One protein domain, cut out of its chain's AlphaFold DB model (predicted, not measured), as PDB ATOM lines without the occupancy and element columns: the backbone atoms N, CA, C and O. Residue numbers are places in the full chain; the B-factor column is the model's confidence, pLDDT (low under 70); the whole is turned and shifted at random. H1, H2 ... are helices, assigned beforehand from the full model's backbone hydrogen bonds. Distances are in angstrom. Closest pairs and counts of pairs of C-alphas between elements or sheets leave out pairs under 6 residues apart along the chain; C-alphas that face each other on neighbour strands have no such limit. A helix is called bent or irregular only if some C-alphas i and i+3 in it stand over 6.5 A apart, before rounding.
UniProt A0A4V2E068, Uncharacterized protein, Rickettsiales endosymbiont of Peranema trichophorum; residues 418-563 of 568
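This is residues 418 to 563 of the 568 residues of an uncharacterized protein of Rickettsiales endosymbiont of Peranema trichophorum (UniProt A0A4V2E068). The domain is a rod with a long bundle of four helices, H1, H7, H8 and H9, at one end and a smaller, looser head of H2, H3, H4 and H5 at the other. H6 slants between the two, reaching from the head to the ends of H1 and H7. The printed part has 146 residues with nine named helices, H1 to H9 in order, and no named strand: the class is all helix. The whole is loose, with a radius of gyration of the C-alphas of 18.3 A and spans of 54 by 25 by 23 A.

H1, residues 418 to 441, forms with H7, residues 510 to 528, H8, residues 532 to 547, and H9, residues 550 to 562, an up and down bundle, each helix running against the one before it. H1 touches H8 the same way at a shallow tilt of 13 degrees, closest at the C-alphas of Ile 428 and Lys 542, 5.2 A. With residues 425 to 436 alone H1 touches H7, opposite ways at 27 degrees, closest at the C-alphas of Ile 429 and Leu 514, 7.1 A. H7 touches H9 the same way at 22 degrees, with the C-alphas of Gly 524 and Leu 561 closest, 5.4 A apart. H8 and H9 form a hairpin, with the C-alphas of Val 545 and Leu 553 closest at 6.5 A. H6, residues 487 to 506, has a kink of 29 degrees near residue 494 and is irregular, C-alphas 488 and 491 being 7.6 A apart. H1, with residues 437 to 440 alone, touches H6 about perpendicular at 74 degrees, closest at the C-alphas of Thr 440 and Glu 498, 5.6 A. H2, residues 444 to 455, touches H6 at the C-alphas of Phe 450 and Tyr 497, 6.7 A. H5, residues 480 to 485, touches H2 at the C-alphas of Leu 455 and Gly 480, 5.2 A, and H6 only at the corner. H3, residues 458 to 461, and H4, residues 469 to 472, are close but not clearly touching, with the C-alphas of Phe 459 and Lys 469 closest, 5.9 A. Every O i to N i+4 pair is within hydrogen-bond range in H5, H7 and H8; the figures are 19 of 20 in H1, 6 of 8 in H2, 14 of 16 in H6 and 7 of 9 in H9, and H3 and H4 are too short for such a pair.

H1 begins at C-alpha 418 (-49.074, 50.380, -17.454) and is 35.4 A long. H2 is 17.4 A, H6 28.6 A, H7 26.8 A and H8 22.6 A. H9, 19.4 A long, ends at C-alpha 562 (-55.760, 33.750, -5.540).

The C-alphas farthest apart, of Glu 481 and Gly 531, are 54.2 A apart. The printed part has no cut, and no link is long. Mean pLDDT of the printed part is 78.7; residues 438 to 446, 474 to 477 and 546 to 563 are under 70.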
ATOM      1  N   SER A 418     -50.357  50.957 -17.878       86.88
ATOM      2  CA  SER A 418     -49.074  50.380 -17.454       86.88
ATOM      3  C   SER A 418     -48.295  51.310 -16.517       86.88
ATOM      4  O   SER A 418     -47.930  50.906 -15.416       86.88
ATOM      5  N   GLU A 419     -48.108  52.577 -16.895       90.25
ATOM      6  CA  GLU A 419     -47.444  53.584 -16.052       90.25
ATOM      7  C   GLU A 419     -48.174  53.804 -14.720       90.25
ATOM      8  O   GLU A 419     -47.539  54.013 -13.686       90.25
ATOM      9  N   ASN A 420     -49.509  53.768 -14.739       89.31
ATOM     10  CA  ASN A 420     -50.342  53.925 -13.552       89.31
ATOM     11  C   ASN A 420     -50.267  52.677 -12.652       89.31
ATOM     12  O   ASN A 420     -50.251  52.819 -11.433       89.31
ATOM     13  N   ILE A 421     -50.161  51.468 -13.217       88.25
ATOM     14  CA  ILE A 421     -49.901  50.232 -12.458       88.25
ATOM     15  C   ILE A 421     -48.559  50.327 -11.719       88.25
ATOM     16  O   ILE A 421     -48.535  50.119 -10.508       88.25
ATOM     17  N   GLU A 422     -47.480  50.729 -12.396       88.75
ATOM     18  CA  GLU A 422     -46.154  50.880 -11.771       88.75
ATOM     19  C   GLU A 422     -46.122  51.972 -10.691       88.75
ATOM     20  O   GLU A 422     -45.575  51.780  -9.602       88.75
ATOM     21  N   GLN A 423     -46.763  53.116 -10.944       89.00
ATOM     22  CA  GLN A 423     -46.888  54.180  -9.943       89.00
ATOM     23  C   GLN A 423     -47.691  53.726  -8.715       89.00
ATOM     24  O   GLN A 423     -47.328  54.072  -7.589       89.00
ATOM     25  N   GLU A 424     -48.753  52.935  -8.900       87.50
ATOM     26  CA  GLU A 424     -49.551  52.425  -7.785       87.50
ATOM     27  C   GLU A 424     -48.824  51.301  -7.025       87.50
ATOM     28  O   GLU A 424     -48.842  51.324  -5.794       87.50
ATOM     29  N   LYS A 425     -48.097  50.404  -7.718       89.88
ATOM     30  CA  LYS A 425     -47.163  49.425  -7.120       89.88
ATOM     31  C   LYS A 425     -46.170  50.137  -6.202       89.88
ATOM     32  O   LYS A 425     -46.084  49.822  -5.014       89.88
ATOM     33  N   LYS A 426     -45.475  51.156  -6.720       89.31
ATOM     34  CA  LYS A 426     -44.507  51.938  -5.942       89.31
ATOM     35  C   LYS A 426     -45.157  52.616  -4.733       89.31
ATOM     36  O   LYS A 426     -44.623  52.544  -3.630       89.31
ATOM     37  N   ALA A 427     -46.333  53.218  -4.909       87.38
ATOM     38  CA  ALA A 427     -47.048  53.881  -3.820       87.38
ATOM     39  C   ALA A 427     -47.552  52.908  -2.733       87.38
ATOM     40  O   ALA A 427     -47.671  53.307  -1.575       87.38
ATOM     41  N   ILE A 428     -47.840  51.644  -3.072       85.88
ATOM     42  CA  ILE A 428     -48.129  50.579  -2.094       85.88
ATOM     43  C   ILE A 428     -46.878  50.263  -1.269       85.88
ATOM     44  O   ILE A 428     -46.959  50.228  -0.044       85.88
ATOM     45  N   ILE A 429     -45.723  50.090  -1.921       85.12
ATOM     46  CA  ILE A 429     -44.441  49.808  -1.253       85.12
ATOM     47  C   ILE A 429     -44.050  50.967  -0.319       85.12
ATOM     48  O   ILE A 429     -43.746  50.740   0.851       85.12
ATOM     49  N   GLU A 430     -44.145  52.217  -0.783       85.44
ATOM     50  CA  GLU A 430     -43.903  53.415   0.039       85.44
ATOM     51  C   GLU A 430     -44.832  53.474   1.269       85.44
ATOM     52  O   GLU A 430     -44.385  53.809   2.369       85.44
ATOM     53  N   LYS A 431     -46.110  53.093   1.125       82.75
ATOM     54  CA  LYS A 431     -47.062  53.050   2.249       82.75
ATOM     55  C   LYS A 431     -46.819  51.885   3.205       82.75
ATOM     56  O   LYS A 431     -46.954  52.076   4.411       82.75
ATOM     57  N   ALA A 432     -46.397  50.722   2.713       79.88
ATOM     58  CA  ALA A 432     -45.982  49.608   3.564       79.88
ATOM     59  C   ALA A 432     -44.759  49.984   4.423       79.88
ATOM     60  O   ALA A 432     -44.747  49.706   5.622       79.88
ATOM     61  N   VAL A 433     -43.776  50.697   3.854       78.38
ATOM     62  CA  VAL A 433     -42.631  51.260   4.600       78.38
ATOM     63  C   VAL A 433     -43.085  52.212   5.711       78.38
ATOM     64  O   VAL A 433     -42.577  52.134   6.832       78.38
ATOM     65  N   GLU A 434     -44.035  53.105   5.423       78.38
ATOM     66  CA  GLU A 434     -44.567  54.046   6.416       78.38
ATOM     67  C   GLU A 434     -45.244  53.308   7.582       78.38
ATOM     68  O   GLU A 434     -44.934  53.595   8.738       78.38
ATOM     69  N   GLN A 435     -46.083  52.303   7.299       73.56
ATOM     70  CA  GLN A 435     -46.729  51.488   8.337       73.56
ATOM     71  C   GLN A 435     -45.722  50.707   9.189       73.56
ATOM     72  O   GLN A 435     -45.828  50.710  10.417       73.56
ATOM     73  N   VAL A 436     -44.704  50.103   8.564       71.88
ATOM     74  CA  VAL A 436     -43.593  49.437   9.266       71.88
ATOM     75  C   VAL A 436     -42.924  50.386  10.266       71.88
ATOM     76  O   VAL A 436     -42.790  50.037  11.438       71.88
ATOM     77  N   SER A 437     -42.608  51.615   9.847       70.19
ATOM     78  CA  SER A 437     -41.971  52.610  10.720       70.19
ATOM     79  C   SER A 437     -42.896  53.182  11.808       70.19
ATOM     80  O   SER A 437     -42.416  53.711  12.811       70.19
ATOM     81  N   LEU A 438     -44.219  53.119  11.631       67.69
ATOM     82  CA  LEU A 438     -45.186  53.526  12.657       67.69
ATOM     83  C   LEU A 438     -45.328  52.465  13.755       67.69
ATOM     84  O   LEU A 438     -45.377  52.814  14.936       67.69
ATOM     85  N   VAL A 439     -45.350  51.179  13.390       63.62
ATOM     86  CA  VAL A 439     -45.481  50.075  14.355       63.62
ATOM     87  C   VAL A 439     -44.264  49.971  15.276       63.62
ATOM     88  O   VAL A 439     -44.442  49.685  16.461       63.62
ATOM     89  N   THR A 440     -43.055  50.255  14.784       63.84
ATOM     90  CA  THR A 440     -41.823  50.220  15.593       63.84
ATOM     91  C   THR A 440     -41.752  51.368  16.605       63.84
ATOM     92  O   THR A 440     -41.364  51.160  17.752       63.84
ATOM     93  N   LYS A 441     -42.229  52.564  16.239       64.12
ATOM     94  CA  LYS A 441     -42.256  53.753  17.117       64.12
ATOM     95  C   LYS A 441     -43.320  53.716  18.220       64.12
ATOM     96  O   LYS A 441     -43.243  54.503  19.159       64.12
ATOM     97  N   ALA A 442     -44.329  52.853  18.111       53.34
ATOM     98  CA  ALA A 442     -45.491  52.863  19.004       53.34
ATOM     99  C   ALA A 442     -45.341  52.004  20.281       53.34
ATOM    100  O   ALA A 442     -46.256  51.983  21.105       53.34
ATOM    101  N   ARG A 443     -44.237  51.259  20.451       62.12
ATOM    102  CA  ARG A 443     -44.155  50.135  21.407       62.12
ATOM    103  C   ARG A 443     -43.115  50.318  22.514       62.12
ATOM    104  O   ARG A 443     -42.119  49.611  22.564       62.12
ATOM    105  N   VAL A 444     -43.402  51.200  23.470       56.31
ATOM    106  CA  VAL A 444     -42.526  51.476  24.633       56.31
ATOM    107  C   VAL A 444     -42.154  50.208  25.432       56.31
ATOM    108  O   VAL A 444     -41.041  50.097  25.930       56.31
ATOM    109  N   CYS A 445     -43.048  49.216  25.530       56.03
ATOM    110  CA  CYS A 445     -42.771  47.979  26.276       56.03
ATOM    111  C   CYS A 445     -41.765  47.034  25.591       56.03
ATOM    112  O   CYS A 445     -41.105  46.268  26.286       56.03
ATOM    113  N   GLU A 446     -41.655  47.061  24.259       69.31
ATOM    114  CA  GLU A 446     -40.703  46.210  23.522       69.31
ATOM    115  C   GLU A 446     -39.284  46.807  23.544       69.31
ATOM    116  O   GLU A 446     -38.305  46.078  23.404       69.31
ATOM    117  N   GLU A 447     -39.159  48.115  23.798       82.12
ATOM    118  CA  GLU A 447     -37.885  48.835  23.871       82.12
ATOM    119  C   GLU A 447     -37.032  48.381  25.071       82.12
ATOM    120  O   GLU A 447     -35.848  48.075  24.921       82.12
ATOM    121  N   GLU A 448     -37.636  48.266  26.257       85.19
ATOM    122  CA  GLU A 448     -36.950  47.785  27.469       85.19
ATOM    123  C   GLU A 448     -36.609  46.288  27.407       85.19
ATOM    124  O   GLU A 448     -35.616  45.840  27.984       85.19
ATOM    125  N   GLU A 449     -37.399  45.503  26.671       88.44
ATOM    126  CA  GLU A 449     -37.088  44.100  26.393       88.44
ATOM    127  C   GLU A 449     -35.901  43.975  25.426       88.44
ATOM    128  O   GLU A 449     -34.984  43.194  25.675       88.44
ATOM    129  N   PHE A 450     -35.866  44.794  24.369       90.50
ATOM    130  CA  PHE A 450     -34.748  44.858  23.429       90.50
ATOM    131  C   PHE A 450     -33.442  45.304  24.103       90.50
ATOM    132  O   PHE A 450     -32.408  44.665  23.906       90.50
ATOM    133  N   LYS A 451     -33.482  46.350  24.944       90.94
ATOM    134  CA  LYS A 451     -32.319  46.793  25.738       90.94
ATOM    135  C   LYS A 451     -31.760  45.647  26.578       90.94
ATOM    136  O   LYS A 451     -30.558  45.396  26.553       90.94
ATOM    137  N   ARG A 452     -32.634  44.912  27.271       90.31
ATOM    138  CA  ARG A 452     -32.242  43.754  28.080       90.31
ATOM    139  C   ARG A 452     -31.637  42.637  27.233       90.31
ATOM    140  O   ARG A 452     -30.544  42.184  27.538       90.31
ATOM    141  N   TYR A 453     -32.293  42.263  26.137       91.19
ATOM    142  CA  TYR A 453     -31.804  41.253  25.196       91.19
ATOM    143  C   TYR A 453     -30.397  41.578  24.655       91.19
ATOM    144  O   TYR A 453     -29.574  40.679  24.483       91.19
ATOM    145  N   VAL A 454     -30.113  42.859  24.399       90.56
ATOM    146  CA  VAL A 454     -28.800  43.346  23.950       90.56
ATOM    147  C   VAL A 454     -27.747  43.299  25.066       90.56
ATOM    148  O   VAL A 454     -26.618  42.896  24.794       90.56
ATOM    149  N   LEU A 455     -28.089  43.698  26.297       90.88
ATOM    150  CA  LEU A 455     -27.158  43.717  27.439       90.88
ATOM    151  C   LEU A 455     -26.847  42.319  27.991       90.88
ATOM    152  O   LEU A 455     -25.711  42.057  28.370       90.88
ATOM    153  N   GLU A 456     -27.835  41.425  28.016       90.62
ATOM    154  CA  GLU A 456     -27.716  40.041  28.501       90.62
ATOM    155  C   GLU A 456     -27.212  39.068  27.411       90.62
ATOM    156  O   GLU A 456     -27.191  37.859  27.620       90.62
ATOM    157  N   GLU A 457     -26.822  39.584  26.239       86.81
ATOM    158  CA  GLU A 457     -26.355  38.818  25.073       86.81
ATOM    159  C   GLU A 457     -27.295  37.675  24.638       86.81
ATOM    160  O   GLU A 457     -26.857  36.602  24.220       86.81
ATOM    161  N   GLY A 458     -28.613  37.910  24.667       83.19
ATOM    162  CA  GLY A 458     -29.637  36.895  24.367       83.19
ATOM    163  C   GLY A 458     -29.508  36.231  22.984       83.19
ATOM    164  O   GLY A 458     -29.975  35.109  22.789       83.19
ATOM    165  N   PHE A 459     -28.799  36.880  22.053       86.31
ATOM    166  CA  PHE A 459     -28.446  36.349  20.730       86.31
ATOM    167  C   PHE A 459     -27.470  35.164  20.758       86.31
ATOM    168  O   PHE A 459     -27.355  34.462  19.755       86.31
ATOM    169  N   GLU A 460     -26.766  34.924  21.866       86.00
ATOM    170  CA  GLU A 460     -25.983  33.699  22.063       86.00
ATOM    171  C   GLU A 460     -26.879  32.511  22.448       86.00
ATOM    172  O   GLU A 460     -26.618  31.383  22.035       86.00
ATOM    173  N   GLY A 461     -27.969  32.761  23.184       82.94
ATOM    174  CA  GLY A 461     -28.912  31.730  23.626       82.94
ATOM    175  C   GLY A 461     -29.965  31.337  22.583       82.94
ATOM    176  O   GLY A 461     -30.402  30.189  22.566       82.94
ATOM    177  N   ASP A 462     -30.371  32.261  21.704       85.00
ATOM    178  CA  ASP A 462     -31.444  32.033  20.719       85.00
ATOM    179  C   ASP A 462     -30.970  31.691  19.293       85.00
ATOM    180  O   ASP A 462     -31.782  31.600  18.369       85.00
ATOM    181  N   GLY A 463     -29.660  31.494  19.103       85.38
ATOM    182  CA  GLY A 463     -29.069  31.220  17.790       85.38
ATOM    183  C   GLY A 463     -29.011  32.444  16.869       85.38
ATOM    184  O   GLY A 463     -29.016  32.293  15.647       85.38
ATOM    185  N   ASN A 464     -28.946  33.653  17.435       86.31
ATOM    186  CA  ASN A 464     -28.984  34.936  16.733       86.31
ATOM    187  C   ASN A 464     -30.278  35.145  15.918       86.31
ATOM    188  O   ASN A 464     -30.253  35.668  14.798       86.31
ATOM    189  N   ARG A 465     -31.428  34.777  16.494       86.50
ATOM    190  CA  ARG A 465     -32.757  34.823  15.855       86.50
ATOM    191  C   ARG A 465     -33.048  36.166  15.183       86.50
ATOM    192  O   ARG A 465     -33.525  36.225  14.046       86.50
ATOM    193  N   TYR A 466     -32.723  37.259  15.870       88.38
ATOM    194  CA  TYR A 466     -32.987  38.621  15.402       88.38
ATOM    195  C   TYR A 466     -31.865  39.219  14.531       88.38
ATOM    196  O   TYR A 466     -32.047  40.294  13.971       88.38
ATOM    197  N   GLY A 467     -30.732  38.531  14.336       85.50
ATOM    198  CA  GLY A 467     -29.632  39.005  13.481       85.50
ATOM    199  C   GLY A 467     -28.741  40.095  14.097       85.50
ATOM    200  O   GLY A 467     -28.046  40.795  13.369       85.50
ATOM    201  N   ILE A 468     -28.757  40.254  15.422       86.44
ATOM    202  CA  ILE A 468     -28.058  41.325  16.154       86.44
ATOM    203  C   ILE A 468     -26.581  40.977  16.439       86.44
ATOM    204  O   ILE A 468     -25.735  41.874  16.483       86.44
ATOM    205  N   LYS A 469     -26.231  39.687  16.564       86.81
ATOM    206  CA  LYS A 469     -24.883  39.215  16.940       86.81
ATOM    207  C   LYS A 469     -23.768  39.767  16.049       86.81
ATOM    208  O   LYS A 469     -22.702  40.103  16.552       86.81
ATOM    209  N   SER A 470     -24.000  39.906  14.742       83.56
ATOM    210  CA  SER A 470     -23.001  40.428  13.794       83.56
ATOM    211  C   SER A 470     -22.620  41.891  14.035       83.56
ATOM    212  O   SER A 470     -21.547  42.307  13.611       83.56
ATOM    213  N   TYR A 471     -23.465  42.664  14.720       82.12
ATOM    214  CA  TYR A 471     -23.189  44.058  15.061       82.12
ATOM    215  C   TYR A 471     -22.413  44.163  16.380       82.12
ATOM    216  O   TYR A 471     -21.444  44.909  16.463       82.12
ATOM    217  N   ILE A 472     -22.787  43.363  17.386       79.31
ATOM    218  CA  ILE A 472     -22.179  43.412  18.728       79.31
ATOM    219  C   ILE A 472     -20.872  42.608  18.797       79.31
ATOM    220  O   ILE A 472     -19.893  43.071  19.370       79.31
ATOM    221  N   ARG A 473     -20.822  41.418  18.182       74.25
ATOM    222  CA  ARG A 473     -19.682  40.479  18.219       74.25
ATOM    223  C   ARG A 473     -18.928  40.345  16.883       74.25
ATOM    224  O   ARG A 473     -18.037  39.507  16.777       74.25
ATOM    225  N   GLY A 474     -19.274  41.136  15.863       67.62
ATOM    226  CA  GLY A 474     -18.590  41.141  14.560       67.62
ATOM    227  C   GLY A 474     -17.403  42.109  14.470       67.62
ATOM    228  O   GLY A 474     -17.010  42.743  15.447       67.62
ATOM    229  N   SER A 475     -16.851  42.269  13.260       56.59
ATOM    230  CA  SER A 475     -15.626  43.050  12.991       56.59
ATOM    231  C   SER A 475     -15.702  44.549  13.329       56.59
ATOM    232  O   SER A 475     -14.668  45.206  13.375       56.59
ATOM    233  N   TRP A 476     -16.903  45.088  13.564       56.06
ATOM    234  CA  TRP A 476     -17.149  46.480  13.973       56.06
ATOM    235  C   TRP A 476     -17.538  46.620  15.461       56.06
ATOM    236  O   TRP A 476     -18.159  47.609  15.840       56.06
ATOM    237  N   TYR A 477     -17.170  45.621  16.276       69.31
ATOM    238  CA  TYR A 477     -17.423  45.457  17.717       69.31
ATOM    239  C   TYR A 477     -17.864  46.728  18.469       69.31
ATOM    240  O   TYR A 477     -17.049  47.558  18.887       69.31
ATOM    241  N   ILE A 478     -19.173  46.831  18.699       80.62
ATOM    242  CA  ILE A 478     -19.788  47.802  19.606       80.62
ATOM    243  C   ILE A 478     -20.371  47.053  20.807       80.62
ATOM    244  O   ILE A 478     -21.161  46.127  20.643       80.62
ATOM    245  N   SER A 479     -19.995  47.445  22.028       85.56
ATOM    246  CA  SER A 479     -20.586  46.858  23.237       85.56
ATOM    247  C   SER A 479     -22.076  47.201  23.335       85.56
ATOM    248  O   SER A 479     -22.487  48.293  22.942       85.56
ATOM    249  N   GLY A 480     -22.885  46.301  23.910       84.81
ATOM    250  CA  GLY A 480     -24.327  46.528  24.091       84.81
ATOM    251  C   GLY A 480     -24.640  47.843  24.818       84.81
ATOM    252  O   GLY A 480     -25.511  48.596  24.391       84.81
ATOM    253  N   GLU A 481     -23.844  48.196  25.832       86.38
ATOM    254  CA  GLU A 481     -23.929  49.490  26.524       86.38
ATOM    255  C   GLU A 481     -23.717  50.689  25.586       86.38
ATOM    256  O   GLU A 481     -24.478  51.653  25.635       86.38
ATOM    257  N   ARG A 482     -22.716  50.640  24.692       87.25
ATOM    258  CA  ARG A 482     -22.474  51.709  23.707       87.25
ATOM    259  C   ARG A 482     -23.556  51.767  22.638       87.25
ATOM    260  O   ARG A 482     -23.831  52.849  22.134       87.25
ATOM    261  N   LEU A 483     -24.164  50.639  22.282       87.56
ATOM    262  CA  LEU A 483     -25.290  50.623  21.352       87.56
ATOM    263  C   LEU A 483     -26.535  51.293  21.960       87.56
ATOM    264  O   LEU A 483     -27.255  51.978  21.242       87.56
ATOM    265  N   ILE A 484     -26.781  51.110  23.261       87.62
ATOM    266  CA  ILE A 484     -27.991  51.605  23.941       87.62
ATOM    267  C   ILE A 484     -27.844  53.045  24.452       87.62
ATOM    268  O   ILE A 484     -28.789  53.822  24.340       87.62
ATOM    269  N   TYR A 485     -26.698  53.404  25.042       87.38
ATOM    270  CA  TYR A 485     -26.561  54.638  25.832       87.38
ATOM    271  C   TYR A 485     -25.736  55.756  25.169       87.38
ATOM    272  O   TYR A 485     -25.756  56.885  25.654       87.38
ATOM    273  N   ASP A 486     -25.014  55.488  24.079       86.62
ATOM    274  CA  ASP A 486     -24.249  56.512  23.353       86.62
ATOM    275  C   ASP A 486     -25.099  57.101  22.217       86.62
ATOM    276  O   ASP A 486     -25.394  56.422  21.230       86.62
ATOM    277  N   GLU A 487     -25.471  58.380  22.328       86.12
ATOM    278  CA  GLU A 487     -26.328  59.063  21.345       86.12
ATOM    279  C   GLU A 487     -25.782  59.006  19.909       86.12
ATOM    280  O   GLU A 487     -26.562  59.029  18.954       86.12
ATOM    281  N   ARG A 488     -24.461  58.864  19.729       88.56
ATOM    282  CA  ARG A 488     -23.832  58.725  18.403       88.56
ATOM    283  C   ARG A 488     -24.294  57.467  17.666       88.56
ATOM    284  O   ARG A 488     -24.293  57.451  16.438       88.56
ATOM    285  N   ASN A 489     -24.723  56.442  18.402       85.75
ATOM    286  CA  ASN A 489     -25.181  55.166  17.859       85.75
ATOM    287  C   ASN A 489     -26.704  55.087  17.708       85.75
ATOM    288  O   ASN A 489     -27.207  54.063  17.250       85.75
ATOM    289  N   LYS A 490     -27.448  56.161  18.015       83.94
ATOM    290  CA  LYS A 490     -28.920  56.184  17.976       83.94
ATOM    291  C   LYS A 490     -29.512  55.686  16.652       83.94
ATOM    292  O   LYS A 490     -30.464  54.920  16.664       83.94
ATOM    293  N   GLY A 491     -28.915  56.044  15.514       84.25
ATOM    294  CA  GLY A 491     -29.369  55.545  14.210       84.25
ATOM    295  C   GLY A 491     -29.203  54.027  14.040       84.25
ATOM    296  O   GLY A 491     -30.059  53.382  13.442       84.25
ATOM    297  N   LEU A 492     -28.137  53.439  14.595       85.75
ATOM    298  CA  LEU A 492     -27.930  51.987  14.602       85.75
ATOM    299  C   LEU A 492     -28.865  51.299  15.607       85.75
ATOM    300  O   LEU A 492     -29.419  50.247  15.296       85.75
ATOM    301  N   TYR A 493     -29.078  51.912  16.775       88.44
ATOM    302  CA  TYR A 493     -30.058  51.470  17.765       88.44
ATOM    303  C   TYR A 493     -31.463  51.385  17.157       88.44
ATOM    304  O   TYR A 493     -32.069  50.317  17.196       88.44
ATOM    305  N   ASP A 494     -31.938  52.457  16.512       85.75
ATOM    306  CA  ASP A 494     -33.260  52.518  15.876       85.75
ATOM    307  C   ASP A 494     -33.432  51.412  14.810       85.75
ATOM    308  O   ASP A 494     -34.476  50.764  14.749       85.75
ATOM    309  N   ILE A 495     -32.394  51.141  14.003       85.94
ATOM    310  CA  ILE A 495     -32.396  50.082  12.973       85.94
ATOM    311  C   ILE A 495     -32.439  48.676  13.589       85.94
ATOM    312  O   ILE A 495     -33.186  47.811  13.119       85.94
ATOM    313  N   LEU A 496     -31.633  48.416  14.623       88.38
ATOM    314  CA  LEU A 496     -31.581  47.105  15.275       88.38
ATOM    315  C   LEU A 496     -32.831  46.842  16.119       88.38
ATOM    316  O   LEU A 496     -33.312  45.709  16.143       88.38
ATOM    317  N   TYR A 497     -33.404  47.883  16.722       87.62
ATOM    318  CA  TYR A 497     -34.687  47.822  17.409       87.62
ATOM    319  C   TYR A 497     -35.839  47.535  16.432       87.62
ATOM    320  O   TYR A 497     -36.592  46.584  16.643       87.62
ATOM    321  N   GLU A 498     -35.926  48.261  15.308       84.94
ATOM    322  CA  GLU A 498     -36.872  47.965  14.216       84.94
ATOM    323  C   GLU A 498     -36.723  46.514  13.726       84.94
ATOM    324  O   GLU A 498     -37.714  45.795  13.583       84.94
ATOM    325  N   THR A 499     -35.487  46.038  13.554       86.69
ATOM    326  CA  THR A 499     -35.203  44.655  13.135       86.69
ATOM    327  C   THR A 499     -35.661  43.622  14.169       86.69
ATOM    328  O   THR A 499     -36.284  42.628  13.788       86.69
ATOM    329  N   TYR A 500     -35.399  43.852  15.461       88.00
ATOM    330  CA  TYR A 500     -35.843  42.997  16.567       88.00
ATOM    331  C   TYR A 500     -37.371  42.890  16.614       88.00
ATOM    332  O   TYR A 500     -37.919  41.789  16.548       88.00
ATOM    333  N   VAL A 501     -38.053  44.039  16.652       83.19
ATOM    334  CA  VAL A 501     -39.518  44.156  16.718       83.19
ATOM    335  C   VAL A 501     -40.185  43.424  15.553       83.19
ATOM    336  O   VAL A 501     -41.099  42.623  15.765       83.19
ATOM    337  N   LEU A 502     -39.705  43.641  14.323       79.38
ATOM    338  CA  LEU A 502     -40.266  43.000  13.132       79.38
ATOM    339  C   LEU A 502     -40.021  41.489  13.135       79.38
ATOM    340  O   LEU A 502     -40.984  40.723  13.081       79.38
ATOM    341  N   LYS A 503     -38.771  41.036  13.310       84.81
ATOM    342  CA  LYS A 503     -38.460  39.598  13.330       84.81
ATOM    343  C   LYS A 503     -39.158  38.851  14.469       84.81
ATOM    344  O   LYS A 503     -39.482  37.675  14.306       84.81
ATOM    345  N   LYS A 504     -39.444  39.507  15.597       82.88
ATOM    346  CA  LYS A 504     -40.236  38.930  16.692       82.88
ATOM    347  C   LYS A 504     -41.700  38.699  16.315       82.88
ATOM    348  O   LYS A 504     -42.278  37.708  16.752       82.88
ATOM    349  N   GLN A 505     -42.287  39.582  15.508       75.00
ATOM    350  CA  GLN A 505     -43.707  39.535  15.140       75.00
ATOM    351  C   GLN A 505     -43.991  38.749  13.854       75.00
ATOM    352  O   GLN A 505     -45.026  38.094  13.765       75.00
ATOM    353  N   THR A 506     -43.105  38.826  12.858       73.25
ATOM    354  CA  THR A 506     -43.323  38.276  11.504       73.25
ATOM    355  C   THR A 506     -42.296  37.217  11.104       73.25
ATOM    356  O   THR A 506     -42.426  36.603  10.048       73.25
ATOM    357  N   GLY A 507     -41.243  37.020  11.906       81.62
ATOM    358  CA  GLY A 507     -40.075  36.211  11.542       81.62
ATOM    359  C   GLY A 507     -39.117  36.890  10.554       81.62
ATOM    360  O   GLY A 507     -38.027  36.367  10.332       81.62
ATOM    361  N   LYS A 508     -39.483  38.050   9.991       83.44
ATOM    362  CA  LYS A 508     -38.758  38.723   8.905       83.44
ATOM    363  C   LYS A 508     -38.355  40.149   9.278       83.44
ATOM    364  O   LYS A 508     -39.038  40.831  10.037       83.44
ATOM    365  N   ASN A 509     -37.232  40.608   8.739       84.69
ATOM    366  CA  ASN A 509     -36.806  42.002   8.824       84.69
ATOM    367  C   ASN A 509     -37.460  42.853   7.720       84.69
ATOM    368  O   ASN A 509     -38.051  42.332   6.773       84.69
ATOM    369  N   ARG A 510     -37.327  44.180   7.811       82.44
ATOM    370  CA  ARG A 510     -37.934  45.117   6.856       82.44
ATOM    371  C   ARG A 510     -37.544  44.863   5.393       82.44
ATOM    372  O   ARG A 510     -38.406  44.976   4.531       82.44
ATOM    373  N   LEU A 511     -36.285  44.537   5.098       85.00
ATOM    374  CA  LEU A 511     -35.829  44.283   3.726       85.00
ATOM    375  C   LEU A 511     -36.449  42.998   3.162       85.00
ATOM    376  O   LEU A 511     -36.920  43.000   2.030       85.00
ATOM    377  N   GLU A 512     -36.495  41.934   3.967       84.19
ATOM    378  CA  GLU A 512     -37.153  40.667   3.613       84.19
ATOM    379  C   GLU A 512     -38.644  40.896   3.316       84.19
ATOM    380  O   GLU A 512     -39.117  40.528   2.245       84.19
ATOM    381  N   MET A 513     -39.358  41.603   4.200       79.81
ATOM    382  CA  MET A 513     -40.787  41.898   4.029       79.81
ATOM    383  C   MET A 513     -41.095  42.763   2.797       79.81
ATOM    384  O   MET A 513     -42.109  42.551   2.136       79.81
ATOM    385  N   LEU A 514     -40.244  43.747   2.486       82.56
ATOM    386  CA  LEU A 514     -40.415  44.582   1.292       82.56
ATOM    387  C   LEU A 514     -40.129  43.801   0.010       82.56
ATOM    388  O   LEU A 514     -40.838  43.990  -0.974       82.56
ATOM    389  N   LYS A 515     -39.141  42.900   0.040       86.12
ATOM    390  CA  LYS A 515     -38.841  42.008  -1.078       86.12
ATOM    391  C   LYS A 515     -40.002  41.044  -1.350       86.12
ATOM    392  O   LYS A 515     -40.431  40.952  -2.493       86.12
ATOM    393  N   ASP A 516     -40.553  40.398  -0.317       81.50
ATOM    394  CA  ASP A 516     -41.724  39.519  -0.469       81.50
ATOM    395  C   ASP A 516     -42.934  40.275  -1.056       81.50
ATOM    396  O   ASP A 516     -43.651  39.752  -1.911       81.50
ATOM    397  N   LEU A 517     -43.168  41.512  -0.593       82.75
ATOM    398  CA  LEU A 517     -44.226  42.388  -1.101       82.75
ATOM    399  C   LEU A 517     -44.005  42.721  -2.581       82.75
ATOM    400  O   LEU A 517     -44.943  42.628  -3.367       82.75
ATOM    401  N   GLU A 518     -42.791  43.115  -2.962       86.81
ATOM    402  CA  GLU A 518     -42.465  43.472  -4.342       86.81
ATOM    403  C   GLU A 518     -42.590  42.268  -5.288       86.81
ATOM    404  O   GLU A 518     -43.310  42.358  -6.283       86.81
ATOM    405  N   GLU A 519     -42.007  41.119  -4.930       86.75
ATOM    406  CA  GLU A 519     -42.112  39.872  -5.703       86.75
ATOM    407  C   GLU A 519     -43.569  39.380  -5.809       86.75
ATOM    408  O   GLU A 519     -44.005  38.942  -6.878       86.75
ATOM    409  N   GLY A 520     -44.357  39.503  -4.733       83.00
ATOM    410  CA  GLY A 520     -45.784  39.169  -4.722       83.00
ATOM    411  C   GLY A 520     -46.627  40.092  -5.609       83.00
ATOM    412  O   GLY A 520     -47.504  39.617  -6.339       83.00
ATOM    413  N   LEU A 521     -46.344  41.400  -5.602       84.94
ATOM    414  CA  LEU A 521     -46.980  42.366  -6.501       84.94
ATOM    415  C   LEU A 521     -46.622  42.084  -7.965       84.94
ATOM    416  O   LEU A 521     -47.523  42.047  -8.802       84.94
ATOM    417  N   ASP A 522     -45.351  41.821  -8.277       87.31
ATOM    418  CA  ASP A 522     -44.901  41.515  -9.641       87.31
ATOM    419  C   ASP A 522     -45.505  40.211 -10.174       87.31
ATOM    420  O   ASP A 522     -45.991  40.165 -11.308       87.31
ATOM    421  N   ALA A 523     -45.563  39.158  -9.352       83.75
ATOM    422  CA  ALA A 523     -46.244  37.915  -9.702       83.75
ATOM    423  C   ALA A 523     -47.748  38.139  -9.958       83.75
ATOM    424  O   ALA A 523     -48.294  37.625 -10.941       83.75
ATOM    425  N   GLY A 524     -48.414  38.944  -9.121       80.69
ATOM    426  CA  GLY A 524     -49.826  39.303  -9.276       80.69
ATOM    427  C   GLY A 524     -50.109  40.108 -10.548       80.69
ATOM    428  O   GLY A 524     -51.015  39.758 -11.311       80.69
ATOM    429  N   ILE A 525     -49.302  41.137 -10.824       86.62
ATOM    430  CA  ILE A 525     -49.392  41.964 -12.037       86.62
ATOM    431  C   ILE A 525     -49.135  41.105 -13.280       86.62
ATOM    432  O   ILE A 525     -49.920  41.152 -14.225       86.62
ATOM    433  N   LYS A 526     -48.110  40.242 -13.267       86.56
ATOM    434  CA  LYS A 526     -47.812  39.316 -14.372       86.56
ATOM    435  C   LYS A 526     -48.947  38.313 -14.622       86.56
ATOM    436  O   LYS A 526     -49.236  38.012 -15.777       86.56
ATOM    437  N   LYS A 527     -49.614  37.817 -13.570       83.50
ATOM    438  CA  LYS A 527     -50.747  36.875 -13.671       83.50
ATOM    439  C   LYS A 527     -52.039  37.535 -14.176       83.50
ATOM    440  O   LYS A 527     -52.802  36.884 -14.894       83.50
ATOM    441  N   ARG A 528     -52.323  38.787 -13.799       81.06
ATOM    442  CA  ARG A 528     -53.545  39.514 -14.212       81.06
ATOM    443  C   ARG A 528     -53.370  40.335 -15.503       81.06
ATOM    444  O   ARG A 528     -54.350  40.592 -16.191       81.06
ATOM    445  N   GLY A 529     -52.139  40.688 -15.872       86.25
ATOM    446  CA  GLY A 529     -51.813  41.513 -17.040       86.25
ATOM    447  C   GLY A 529     -51.940  43.020 -16.780       86.25
ATOM    448  O   GLY A 529     -52.401  43.460 -15.726       86.25
ATOM    449  N   LEU A 530     -51.539  43.839 -17.756       83.38
ATOM    450  CA  LEU A 530     -51.531  45.309 -17.655       83.38
ATOM    451  C   LEU A 530     -52.908  45.922 -17.982       83.38
ATOM    452  O   LEU A 530     -53.054  46.730 -18.896       83.38
ATOM    453  N   GLY A 531     -53.934  45.487 -17.244       86.00
ATOM    454  CA  GLY A 531     -55.336  45.864 -17.441       86.00
ATOM    455  C   GLY A 531     -55.920  46.752 -16.337       86.00
ATOM    456  O   GLY A 531     -55.348  46.932 -15.261       86.00
ATOM    457  N   LEU A 532     -57.121  47.280 -16.591       83.69
ATOM    458  CA  LEU A 532     -57.857  48.123 -15.639       83.69
ATOM    459  C   LEU A 532     -58.203  47.386 -14.334       83.69
ATOM    460  O   LEU A 532     -58.203  47.992 -13.267       83.69
ATOM    461  N   GLU A 533     -58.462  46.081 -14.412       84.75
ATOM    462  CA  GLU A 533     -58.759  45.236 -13.252       84.75
ATOM    463  C   GLU A 533     -57.563  45.120 -12.305       84.75
ATOM    464  O   GLU A 533     -57.726  45.239 -11.092       84.75
ATOM    465  N   THR A 534     -56.352  44.977 -12.853       86.12
ATOM    466  CA  THR A 534     -55.096  45.002 -12.093       86.12
ATOM    467  C   THR A 534     -54.922  46.343 -11.387       86.12
ATOM    468  O   THR A 534     -54.660  46.376 -10.186       86.12
ATOM    469  N   LEU A 535     -55.147  47.456 -12.092       87.00
ATOM    470  CA  LEU A 535     -55.056  48.797 -11.510       87.00
ATOM    471  C   LEU A 535     -56.085  49.024 -10.385       87.00
ATOM    472  O   LEU A 535     -55.753  49.612  -9.356       87.00
ATOM    473  N   ASP A 536     -57.322  48.548 -10.541       84.25
ATOM    474  CA  ASP A 536     -58.339  48.611  -9.485       84.25
ATOM    475  C   ASP A 536     -58.015  47.686  -8.302       84.25
ATOM    476  O   ASP A 536     -58.253  48.064  -7.152       84.25
ATOM    477  N   GLY A 537     -57.443  46.506  -8.557       82.69
ATOM    478  CA  GLY A 537     -56.925  45.600  -7.530       82.69
ATOM    479  C   GLY A 537     -55.834  46.262  -6.687       82.69
ATOM    480  O   GLY A 537     -55.928  46.274  -5.462       82.69
ATOM    481  N   LEU A 538     -54.862  46.917  -7.330       85.56
ATOM    482  CA  LEU A 538     -53.812  47.682  -6.651       85.56
ATOM    483  C   LEU A 538     -54.388  48.862  -5.849       85.56
ATOM    484  O   LEU A 538     -54.045  49.029  -4.681       85.56
ATOM    485  N   LYS A 539     -55.340  49.626  -6.401       84.88
ATOM    486  CA  LYS A 539     -56.039  50.707  -5.671       84.88
ATOM    487  C   LYS A 539     -56.825  50.206  -4.452       84.88
ATOM    488  O   LYS A 539     -56.948  50.933  -3.463       84.88
ATOM    489  N   LYS A 540     -57.403  48.998  -4.518       83.19
ATOM    490  CA  LYS A 540     -58.049  48.334  -3.371       83.19
ATOM    491  C   LYS A 540     -57.005  47.917  -2.334       83.19
ATOM    492  O   LYS A 540     -57.157  48.294  -1.176       83.19
ATOM    493  N   LEU A 541     -55.932  47.235  -2.750       80.38
ATOM    494  CA  LEU A 541     -54.843  46.831  -1.856       80.38
ATOM    495  C   LEU A 541     -54.248  48.045  -1.143       80.38
ATOM    496  O   LEU A 541     -54.207  48.059   0.077       80.38
ATOM    497  N   LYS A 542     -53.864  49.100  -1.868       83.44
ATOM    498  CA  LYS A 542     -53.299  50.334  -1.296       83.44
ATOM    499  C   LYS A 542     -54.182  50.947  -0.212       83.44
ATOM    500  O   LYS A 542     -53.665  51.468   0.771       83.44
ATOM    501  N   ARG A 543     -55.507  50.888  -0.382       79.69
ATOM    502  CA  ARG A 543     -56.459  51.319   0.647       79.69
ATOM    503  C   ARG A 543     -56.386  50.407   1.868       79.69
ATOM    504  O   ARG A 543     -56.191  50.922   2.959       79.69
ATOM    505  N   SER A 544     -56.404  49.090   1.668       75.00
ATOM    506  CA  SER A 544     -56.222  48.108   2.742       75.00
ATOM    507  C   SER A 544     -54.890  48.285   3.493       75.00
ATOM    508  O   SER A 544     -54.888  48.250   4.716       75.00
ATOM    509  N   VAL A 545     -53.783  48.608   2.808       71.81
ATOM    510  CA  VAL A 545     -52.483  48.936   3.444       71.81
ATOM    511  C   VAL A 545     -52.541  50.217   4.291       71.81
ATOM    512  O   VAL A 545     -51.765  50.361   5.230       71.81
ATOM    513  N   MET A 546     -53.443  51.160   3.992       69.81
ATOM    514  CA  MET A 546     -53.678  52.330   4.852       69.81
ATOM    515  C   MET A 546     -54.667  52.043   5.994       69.81
ATOM    516  O   MET A 546     -54.530  52.633   7.062       69.81
ATOM    517  N   GLU A 547     -55.637  51.148   5.776       67.38
ATOM    518  CA  GLU A 547     -56.702  50.795   6.729       67.38
ATOM    519  C   GLU A 547     -56.285  49.736   7.769       67.38
ATOM    520  O   GLU A 547     -56.849  49.707   8.864       67.38
ATOM    521  N   GLY A 548     -55.355  48.845   7.414       59.78
ATOM    522  CA  GLY A 548     -55.064  47.592   8.117       59.78
ATOM    523  C   GLY A 548     -53.704  47.525   8.810       59.78
ATOM    524  O   GLY A 548     -52.824  48.370   8.640       59.78
ATOM    525  N   ARG A 549     -53.523  46.479   9.621       53.28
ATOM    526  CA  ARG A 549     -52.267  46.187  10.323       53.28
ATOM    527  C   ARG A 549     -51.313  45.464   9.375       53.28
ATOM    528  O   ARG A 549     -51.738  44.746   8.480       53.28
ATOM    529  N   ILE A 550     -50.009  45.567   9.631       49.16
ATOM    530  CA  ILE A 550     -48.948  44.931   8.821       49.16
ATOM    531  C   ILE A 550     -49.181  43.422   8.597       49.16
ATOM    532  O   ILE A 550     -48.818  42.896   7.551       49.16
ATOM    533  N   GLN A 551     -49.804  42.730   9.555       50.19
ATOM    534  CA  GLN A 551     -50.144  41.305   9.456       50.19
ATOM    535  C   GLN A 551     -51.136  41.011   8.316       50.19
ATOM    536  O   GLN A 551     -50.971  40.025   7.602       50.19
ATOM    537  N   ASP A 552     -52.087  41.916   8.079       53.72
ATOM    538  CA  ASP A 552     -53.118  41.779   7.050       53.72
ATOM    539  C   ASP A 552     -52.511  41.917   5.629       53.72
ATOM    540  O   ASP A 552     -53.111  41.502   4.639       53.72
ATOM    541  N   LEU A 553     -51.299  42.478   5.491       52.41
ATOM    542  CA  LEU A 553     -50.634  42.705   4.200       52.41
ATOM    543  C   LEU A 553     -50.330  41.389   3.462       52.41
ATOM    544  O   LEU A 553     -50.575  41.298   2.262       52.41
ATOM    545  N   GLY A 554     -49.839  40.369   4.174       52.03
ATOM    546  CA  GLY A 554     -49.518  39.061   3.591       52.03
ATOM    547  C   GLY A 554     -50.757  38.330   3.070       52.03
ATOM    548  O   GLY A 554     -50.750  37.792   1.964       52.03
ATOM    549  N   GLU A 555     -51.853  38.375   3.828       57.16
ATOM    550  CA  GLU A 555     -53.138  37.801   3.420       57.16
ATOM    551  C   GLU A 555     -53.737  38.549   2.222       57.16
ATOM    552  O   GLU A 555     -54.193  37.918   1.269       57.16
ATOM    553  N   ASN A 556     -53.655  39.883   2.195       54.91
ATOM    554  CA  ASN A 556     -54.152  40.683   1.072       54.91
ATOM    555  C   ASN A 556     -53.321  40.520  -0.217       54.91
ATOM    556  O   ASN A 556     -53.891  40.540  -1.311       54.91
ATOM    557  N   ILE A 557     -52.001  40.301  -0.127       55.22
ATOM    558  CA  ILE A 557     -51.185  39.884  -1.284       55.22
ATOM    559  C   ILE A 557     -51.659  38.511  -1.779       55.22
ATOM    560  O   ILE A 557     -51.903  38.339  -2.972       55.22
ATOM    561  N   ASN A 558     -51.868  37.549  -0.875       54.62
ATOM    562  CA  ASN A 558     -52.358  36.219  -1.244       54.62
ATOM    563  C   ASN A 558     -53.761  36.258  -1.881       54.62
ATOM    564  O   ASN A 558     -54.006  35.511  -2.826       54.62
ATOM    565  N   LEU A 559     -54.649  37.165  -1.456       54.03
ATOM    566  CA  LEU A 559     -55.942  37.416  -2.110       54.03
ATOM    567  C   LEU A 559     -55.784  38.003  -3.526       54.03
ATOM    568  O   LEU A 559     -56.477  37.581  -4.454       54.03
ATOM    569  N   LEU A 560     -54.825  38.914  -3.747       49.12
ATOM    570  CA  LEU A 560     -54.496  39.365  -5.108       49.12
ATOM    571  C   LEU A 560     -53.970  38.223  -5.993       49.12
ATOM    572  O   LEU A 560     -54.243  38.216  -7.198       49.12
ATOM    573  N   LEU A 561     -53.249  37.263  -5.408       49.00
ATOM    574  CA  LEU A 561     -52.715  36.091  -6.100       49.00
ATOM    575  C   LEU A 561     -53.773  34.998  -6.350       49.00
ATOM    576  O   LEU A 561     -53.651  34.273  -7.344       49.00
ATOM    577  N   SER A 562     -54.802  34.868  -5.504       47.50
ATOM    578  CA  SER A 562     -55.760  33.750  -5.540       47.50
ATOM    579  C   SER A 562     -56.963  33.950  -6.467       47.50
ATOM    580  O   SER A 562     -57.416  32.967  -7.053       47.50
ATOM    581  N   GLU A 563     -57.449  35.176  -6.699       39.34
ATOM    582  CA  GLU A 563     -58.564  35.400  -7.638       39.34
ATOM    583  C   GLU A 563     -58.138  35.186  -9.107       39.34
ATOM    584  O   GLU A 563     -57.735  36.114  -9.815       39.34
TER     585      GLU A 563